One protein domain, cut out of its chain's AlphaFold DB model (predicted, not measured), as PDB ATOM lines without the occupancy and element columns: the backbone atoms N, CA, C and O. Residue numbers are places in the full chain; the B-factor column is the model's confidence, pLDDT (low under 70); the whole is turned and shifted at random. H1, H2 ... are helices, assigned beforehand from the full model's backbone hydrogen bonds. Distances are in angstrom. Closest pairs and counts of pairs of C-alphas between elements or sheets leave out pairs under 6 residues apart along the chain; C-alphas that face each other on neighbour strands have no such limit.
ATOM      1  N   ALA A 145     -40.357  20.290 -47.158       88.81
ATOM      2  CA  ALA A 145     -39.167  19.476 -46.909       88.81
ATOM      3  C   ALA A 145     -37.968  20.311 -46.454       88.81
ATOM      4  O   ALA A 145     -37.302  19.953 -45.489       88.81
ATOM      5  N   GLU A 146     -37.727  21.466 -47.071       90.06
ATOM      6  CA  GLU A 146     -36.634  22.355 -46.670       90.06
ATOM      7  C   GLU A 146     -36.866  22.970 -45.287       90.06
ATOM      8  O   GLU A 146     -35.919  23.123 -44.510       90.06
ATOM      9  N   TRP A 147     -38.120  23.290 -44.945       92.75
ATOM     10  CA  TRP A 147     -38.467  23.778 -43.607       92.75
ATOM     11  C   TRP A 147     -38.248  22.700 -42.545       92.75
ATOM     12  O   TRP A 147     -37.711  22.989 -41.480       92.75
ATOM     13  N   LEU A 148     -38.603  21.449 -42.849       93.19
ATOM     14  CA  LEU A 148     -38.348  20.300 -41.983       93.19
ATOM     15  C   LEU A 148     -36.854  20.036 -41.793       93.19
ATOM     16  O   LEU A 148     -36.396  19.892 -40.664       93.19
ATOM     17  N   LEU A 149     -36.080  20.044 -42.879       92.19
ATOM     18  CA  LEU A 149     -34.629  19.864 -42.827       92.19
ATOM     19  C   LEU A 149     -33.952  20.978 -42.017       92.19
ATOM     20  O   LEU A 149     -33.081  20.695 -41.200       92.19
ATOM     21  N   SER A 150     -34.404  22.225 -42.172       92.25
ATOM     22  CA  SER A 150     -33.988  23.344 -41.308       92.25
ATOM     23  C   SER A 150     -34.399  23.118 -39.846       92.25
ATOM     24  O   SER A 150     -33.655  23.437 -38.923       92.25
ATOM     25  N   GLY A 151     -35.572  22.522 -39.620       93.88
ATOM     26  CA  GLY A 151     -36.085  22.180 -38.293       93.88
ATOM     27  C   GLY A 151     -35.183  21.222 -37.510       93.88
ATOM     28  O   GLY A 151     -35.078  21.365 -36.294       93.88
ATOM     29  N   LEU A 152     -34.458  20.319 -38.182       94.69
ATOM     30  CA  LEU A 152     -33.502  19.394 -37.550       94.69
ATOM     31  C   LEU A 152     -32.331  20.110 -36.853       94.69
ATOM     32  O   LEU A 152     -31.693  19.556 -35.953       94.69
ATOM     33  N   THR A 153     -32.017  21.347 -37.229       94.25
ATOM     34  CA  THR A 153     -30.924  22.105 -36.603       94.25
ATOM     35  C   THR A 153     -31.411  23.146 -35.598       94.25
ATOM     36  O   THR A 153     -30.579  23.733 -34.907       94.25
ATOM     37  N   SER A 154     -32.729  23.296 -35.413       93.00
ATOM     38  CA  SER A 154     -33.336  24.285 -34.512       93.00
ATOM     39  C   SER A 154     -32.778  24.241 -33.084       93.00
ATOM     40  O   SER A 154     -32.499  23.174 -32.531       93.00
ATOM     41  N   ALA A 155     -32.662  25.407 -32.447       90.31
ATOM     42  CA  ALA A 155     -32.332  25.505 -31.025       90.31
ATOM     43  C   ALA A 155     -33.428  24.875 -30.142       90.31
ATOM     44  O   ALA A 155     -33.139  24.305 -29.089       90.31
ATOM     45  N   GLU A 156     -34.678  24.902 -30.602       90.88
ATOM     46  CA  GLU A 156     -35.827  24.374 -29.876       90.88
ATOM     47  C   GLU A 156     -35.970  22.862 -30.069       90.88
ATOM     48  O   GLU A 156     -36.148  22.367 -31.184       90.88
ATOM     49  N   ARG A 157     -35.946  22.117 -28.961       93.31
ATOM     50  CA  ARG A 157     -36.059  20.654 -28.961       93.31
ATOM     51  C   ARG A 157     -37.345  20.153 -29.616       93.31
ATOM     52  O   ARG A 157     -37.309  19.190 -30.375       93.31
ATOM     53  N   GLU A 158     -38.468  20.808 -29.332       90.31
ATOM     54  CA  GLU A 158     -39.778  20.434 -29.877       90.31
ATOM     55  C   GLU A 158     -39.806  20.531 -31.405       90.31
ATOM     56  O   GLU A 158     -40.297  19.623 -32.071       90.31
ATOM     57  N   VAL A 159     -39.212  21.590 -31.964       92.38
ATOM     58  CA  VAL A 159     -39.103  21.780 -33.415       92.38
ATOM     59  C   VAL A 159     -38.262  20.672 -34.046       92.38
ATOM     60  O   VAL A 159     -38.663  20.107 -35.064       92.38
ATOM     61  N   ARG A 160     -37.134  20.312 -33.418       95.50
ATOM     62  CA  ARG A 160     -36.289  19.203 -33.882       95.50
ATOM     63  C   ARG A 160     -37.034  17.872 -33.873       95.50
ATOM     64  O   ARG A 160     -36.985  17.141 -34.858       95.50
ATOM     65  N   ALA A 161     -37.741  17.578 -32.782       93.75
ATOM     66  CA  ALA A 161     -38.515  16.350 -32.634       93.75
ATOM     67  C   ALA A 161     -39.632  16.255 -33.681       93.75
ATOM     68  O   ALA A 161     -39.717  15.257 -34.393       93.75
ATOM     69  N   ALA A 162     -40.435  17.313 -33.827       91.69
ATOM     70  CA  ALA A 162     -41.515  17.362 -34.807       91.69
ATOM     71  C   ALA A 162     -40.989  17.213 -36.242       91.69
ATOM     72  O   ALA A 162     -41.597  16.518 -37.060       91.69
ATOM     73  N   ALA A 163     -39.842  17.831 -36.540       93.81
ATOM     74  CA  ALA A 163     -39.223  17.725 -37.848       93.81
ATOM     75  C   ALA A 163     -38.746  16.307 -38.161       93.81
ATOM     76  O   ALA A 163     -39.081  15.762 -39.213       93.81
ATOM     77  N   ALA A 164     -38.013  15.695 -37.230       93.38
ATOM     78  CA  ALA A 164     -37.525  14.331 -37.369       93.38
ATOM     79  C   ALA A 164     -38.676  13.325 -37.509       93.38
ATOM     80  O   ALA A 164     -38.632  12.459 -38.379       93.38
ATOM     81  N   GLU A 165     -39.732  13.465 -36.705       91.50
ATOM     82  CA  GLU A 165     -40.893  12.574 -36.733       91.50
ATOM     83  C   GLU A 165     -41.664  12.668 -38.061       91.50
ATOM     84  O   GLU A 165     -42.052  11.653 -38.643       91.50
ATOM     85  N   GLU A 166     -41.896  13.882 -38.572       90.88
ATOM     86  CA  GLU A 166     -42.614  14.076 -39.835       90.88
ATOM     87  C   GLU A 166     -41.809  13.590 -41.045       90.88
ATOM     88  O   GLU A 166     -42.375  12.977 -41.957       90.88
ATOM     89  N   LEU A 167     -40.498  13.820 -41.031       90.94
ATOM     90  CA  LEU A 167     -39.597  13.323 -42.058       90.94
ATOM     91  C   LEU A 167     -39.499  11.784 -42.033       90.94
ATOM     92  O   LEU A 167     -39.631  11.154 -43.082       90.94
ATOM     93  N   ALA A 168     -39.375  11.169 -40.851       89.31
ATOM     94  CA  ALA A 168     -39.312   9.711 -40.693       89.31
ATOM     95  C   ALA A 168     -40.617   9.003 -41.096       89.31
ATOM     96  O   ALA A 168     -40.593   7.879 -41.595       89.31
ATOM     97  N   ARG A 169     -41.774   9.660 -40.927       87.75
ATOM     98  CA  ARG A 169     -43.059   9.161 -41.446       87.75
ATOM     99  C   ARG A 169     -43.154   9.204 -42.968       87.75
ATOM    100  O   ARG A 169     -43.971   8.493 -43.541       87.75
ATOM    101  N   ALA A 170     -42.387  10.074 -43.619       85.56
ATOM    102  CA  ALA A 170     -42.393  10.175 -45.069       85.56
ATOM    103  C   ALA A 170     -41.511   9.126 -45.734       85.56
ATOM    104  O   ALA A 170     -41.901   8.583 -46.764       85.56
ATOM    105  N   ALA A 171     -40.357   8.841 -45.141       84.12
ATOM    106  CA  ALA A 171     -39.478   7.779 -45.587       84.12
ATOM    107  C   ALA A 171     -38.506   7.356 -44.476       84.12
ATOM    108  O   ALA A 171     -38.226   8.154 -43.576       84.12
ATOM    109  N   PRO A 172     -37.951   6.130 -44.554       85.12
ATOM    110  CA  PRO A 172     -36.922   5.684 -43.628       85.12
ATOM    111  C   PRO A 172     -35.737   6.656 -43.605       85.12
ATOM    112  O   PRO A 172     -35.278   7.089 -44.667       85.12
ATOM    113  N   PRO A 173     -35.225   7.001 -42.414       83.25
ATOM    114  CA  PRO A 173     -34.138   7.950 -42.299       83.25
ATOM    115  C   PRO A 173     -32.846   7.350 -42.884       83.25
ATOM    116  O   PRO A 173     -32.531   6.193 -42.602       83.25
ATOM    117  N   PRO A 174     -32.055   8.109 -43.665       86.62
ATOM    118  CA  PRO A 174     -30.788   7.613 -44.211       86.62
ATOM    119  C   PRO A 174     -29.716   7.414 -43.132       86.62
ATOM    120  O   PRO A 174     -28.771   6.657 -43.331       86.62
ATOM    121  N   VAL A 175     -29.855   8.117 -42.007       90.94
ATOM    122  CA  VAL A 175     -29.027   8.001 -40.806       90.94
ATOM    123  C   VAL A 175     -29.895   8.203 -39.574       90.94
ATOM    124  O   VAL A 175     -30.846   8.992 -39.611       90.94
ATOM    125  N   THR A 176     -29.545   7.537 -38.475       90.06
ATOM    126  CA  THR A 176     -30.162   7.790 -37.170       90.06
ATOM    127  C   THR A 176     -30.022   9.267 -36.820       90.06
ATOM    128  O   THR A 176     -28.935   9.835 -36.910       90.06
ATOM    129  N   TYR A 177     -31.135   9.898 -36.453       92.94
ATOM    130  CA  TYR A 177     -31.159  11.281 -36.001       92.94
ATOM    131  C   TYR A 177     -31.550  11.318 -34.526       92.94
ATOM    132  O   TYR A 177     -32.650  10.905 -34.157       92.94
ATOM    133  N   GLU A 178     -30.655  11.838 -33.693       94.62
ATOM    134  CA  GLU A 178     -30.891  12.020 -32.266       94.62
ATOM    135  C   GLU A 178     -31.271  13.474 -31.973       94.62
ATOM    136  O   GLU A 178     -30.507  14.410 -32.217       94.62
ATOM    137  N   VAL A 179     -32.474  13.670 -31.426       95.19
ATOM    138  CA  VAL A 179     -33.047  15.000 -31.148       95.19
ATOM    139  C   VAL A 179     -32.184  15.811 -30.178       95.19
ATOM    140  O   VAL A 179     -32.131  17.038 -30.281       95.19
ATOM    141  N   ASP A 180     -31.510  15.145 -29.244       96.31
ATOM    142  CA  ASP A 180     -30.753  15.777 -28.162       96.31
ATOM    143  C   ASP A 180     -29.229  15.722 -28.373       96.31
ATOM    144  O   ASP A 180     -28.473  16.135 -27.496       96.31
ATOM    145  N   ALA A 181     -28.771  15.287 -29.554       95.19
ATOM    146  CA  ALA A 181     -27.352  15.262 -29.892       95.19
ATOM    147  C   ALA A 181     -26.726  16.677 -29.961       95.19
ATOM    148  O   ALA A 181     -27.424  17.676 -30.222       95.19
ATOM    149  N   PRO A 182     -25.396  16.787 -29.779       96.31
ATOM    150  CA  PRO A 182     -24.657  18.031 -29.969       96.31
ATOM    151  C   PRO A 182     -24.926  18.682 -31.333       96.31
ATOM    152  O   PRO A 182     -25.174  18.010 -32.335       96.31
ATOM    153  N   ALA A 183     -24.855  20.016 -31.393       94.94
ATOM    154  CA  ALA A 183     -25.158  20.764 -32.619       94.94
ATOM    155  C   ALA A 183     -24.373  20.286 -33.861       94.94
ATOM    156  O   ALA A 183     -25.023  20.062 -34.885       94.94
ATOM    157  N   PRO A 184     -23.047  20.027 -33.796       96.06
ATOM    158  CA  PRO A 184     -22.296  19.552 -34.962       96.06
ATOM    159  C   PRO A 184     -22.803  18.214 -35.517       96.06
ATOM    160  O   PRO A 184     -22.835  18.018 -36.734       96.06
ATOM    161  N   GLU A 185     -23.240  17.308 -34.640       95.38
ATOM    162  CA  GLU A 185     -23.778  15.998 -35.019       95.38
ATOM    163  C   GLU A 185     -25.159  16.133 -35.662       95.38
ATOM    164  O   GLU A 185     -25.406  15.574 -36.733       95.38
ATOM    165  N   ARG A 186     -26.040  16.957 -35.075       95.75
ATOM    166  CA  ARG A 186     -27.359  17.254 -35.658       95.75
ATOM    167  C   ARG A 186     -27.242  17.904 -37.029       95.75
ATOM    168  O   ARG A 186     -27.998  17.562 -37.936       95.75
ATOM    169  N   GLU A 187     -26.296  18.821 -37.203       95.00
ATOM    170  CA  GLU A 187     -26.023  19.454 -38.493       95.00
ATOM    171  C   GLU A 187     -25.475  18.464 -39.525       95.00
ATOM    172  O   GLU A 187     -25.876  18.506 -40.689       95.00
ATOM    173  N   ALA A 188     -24.579  17.559 -39.120       94.62
ATOM    174  CA  ALA A 188     -24.074  16.507 -39.997       94.62
ATOM    175  C   ALA A 188     -25.205  15.574 -40.453       94.62
ATOM    176  O   ALA A 188     -25.349  15.334 -41.654       94.62
ATOM    177  N   ALA A 189     -26.056  15.129 -39.526       93.62
ATOM    178  CA  ALA A 189     -27.227  14.323 -39.844       93.62
ATOM    179  C   ALA A 189     -28.194  15.074 -40.776       93.62
ATOM    180  O   ALA A 189     -28.593  14.531 -41.805       93.62
ATOM    181  N   ALA A 190     -28.506  16.344 -40.493       93.50
ATOM    182  CA  ALA A 190     -29.377  17.164 -41.336       93.50
ATOM    183  C   ALA A 190     -28.836  17.328 -42.770       93.50
ATOM    184  O   ALA A 190     -29.604  17.240 -43.729       93.50
ATOM    185  N   ARG A 191     -27.515  17.497 -42.945       93.94
ATOM    186  CA  ARG A 191     -26.874  17.539 -44.274       93.94
ATOM    187  C   ARG A 191     -27.025  16.220 -45.032       93.94
ATOM    188  O   ARG A 191     -27.321  16.235 -46.227       93.94
ATOM    189  N   LEU A 192     -26.853  15.087 -44.351       92.81
ATOM    190  CA  LEU A 192     -27.026  13.761 -44.956       92.81
ATOM    191  C   LEU A 192     -28.481  13.516 -45.366       92.81
ATOM    192  O   LEU A 192     -28.734  13.059 -46.482       92.81
ATOM    193  N   TRP A 193     -29.429  13.895 -44.507       91.69
ATOM    194  CA  TRP A 193     -30.857  13.880 -44.810       91.69
ATOM    195  C   TRP A 193     -31.199  14.734 -46.032       91.69
ATOM    196  O   TRP A 193     -31.856  14.241 -46.945       91.69
ATOM    197  N   ALA A 194     -30.717  15.976 -46.092       90.44
ATOM    198  CA  ALA A 194     -30.973  16.875 -47.216       90.44
ATOM    199  C   ALA A 194     -30.422  16.315 -48.536       90.44
ATOM    200  O   ALA A 194     -31.123  16.290 -49.548       90.44
ATOM    201  N   GLY A 195     -29.185  15.805 -48.514       90.25
ATOM    202  CA  GLY A 195     -28.568  15.187 -49.685       90.25
ATOM    203  C   GLY A 195     -29.312  13.936 -50.154       90.25
ATOM    204  O   GLY A 195     -29.479  13.733 -51.355       90.25
ATOM    205  N   TRP A 196     -29.773  13.098 -49.225       88.56
ATOM    206  CA  TRP A 196     -30.589  11.928 -49.547       88.56
ATOM    207  C   TRP A 196     -31.953  12.325 -50.126       88.56
ATOM    208  O   TRP A 196     -32.334  11.810 -51.177       88.56
ATOM    209  N   TRP A 197     -32.639  13.294 -49.510       88.12
ATOM    210  CA  TRP A 197     -33.956  13.760 -49.949       88.12
ATOM    211  C   TRP A 197     -33.914  14.284 -51.385       88.12
ATOM    212  O   TRP A 197     -34.714  13.862 -52.219       88.12
ATOM    213  N   ALA A 198     -32.918  15.116 -51.706       86.12
ATOM    214  CA  ALA A 198     -32.718  15.667 -53.045       86.12
ATOM    215  C   ALA A 198     -32.540  14.589 -54.132       86.12
ATOM    216  O   ALA A 198     -32.934  14.801 -55.274       86.12
ATOM    217  N   ARG A 199     -31.975  13.423 -53.784       86.38
ATOM    218  CA  ARG A 199     -31.809  12.288 -54.712       86.38
ATOM    219  C   ARG A 199     -33.031  11.373 -54.786       86.38
ATOM    220  O   ARG A 199     -33.177  10.653 -55.764       86.38
ATOM    221  N   SER A 200     -33.879  11.374 -53.757       80.88
ATOM    222  CA  SER A 200     -35.016  10.452 -53.638       80.88
ATOM    223  C   SER A 200     -36.205  10.799 -54.542       80.88
ATOM    224  O   SER A 200     -37.016   9.928 -54.837       80.88
ATOM    225  N   GLY A 201     -36.337  12.067 -54.957       76.50
ATOM    226  CA  GLY A 201     -37.509  12.554 -55.694       76.50
ATOM    227  C   GLY A 201     -38.804  12.607 -54.868       76.50
ATOM    228  O   GLY A 201     -39.873  12.826 -55.433       76.50
TER     229      GLY A 201
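What this domain is: This is residues 145 to 201 of the 204 residues of an uncharacterized protein of Anaeromyxobacter sp. PSR-1 (UniProt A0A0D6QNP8). Three helices lie roughly along one direction: the longer H2 and H3 stand apart from each other, and the short H1 packs on both from one side, running opposite to them. On the other side of the gap between H2 and H3, the loop of residues 171 to 182 runs back from the end of H2 to the start of H3. The printed part has 57 residues, with three named helices in the order H1, H2, H3 and no named strand; its class is all helix. The whole is compact, with a radius of gyration of the C-alphas of 10.0 A and spans of 28 by 19 by 17 A.

Where its parts are: H1 holds residues 145 to 151 and begins with C-alpha 145 at (-39.167, 19.476, -46.909). H2 follows with residues 157 to 170, 20.2 A from first to last C-alpha. H3, the longest helix, holds residues 183 to 200 and measures 25.4 A, from C-alpha 183 at (-25.158, 20.764, -32.619) to C-alpha 200 at (-35.016, 10.452, -53.638).

How they stand to each other: H1 and H2 form a helical hairpin. They touch, at a shallow tilt of 28 degrees, opposite ways; their closest C-alphas, those of Leu 148 and Ala 163, are 4.9 A apart. H1 also touches H3, at a shallow tilt of 5 degrees, opposite ways. H3 touches H1 with residues 190 to 194 alone, and the closest C-alphas of the two helices, those of Leu 149 and Ala 190, are 6.1 A apart. H2 and H3 are apart. In H1, H2 and H3 every O i to N i+4 pair is within hydrogen-bond range.

The domain as a whole: The two C-alphas farthest apart, those of Pro 182 and Gly 201, are 29.3 A from each other. The link from H1 to H2 is tight, with 5 residues, and the link from H2 to H3 is long, with 12 residues. The printed part has no cut. The mean pLDDT of the printed part is 91.3, and no printed residue is under 70.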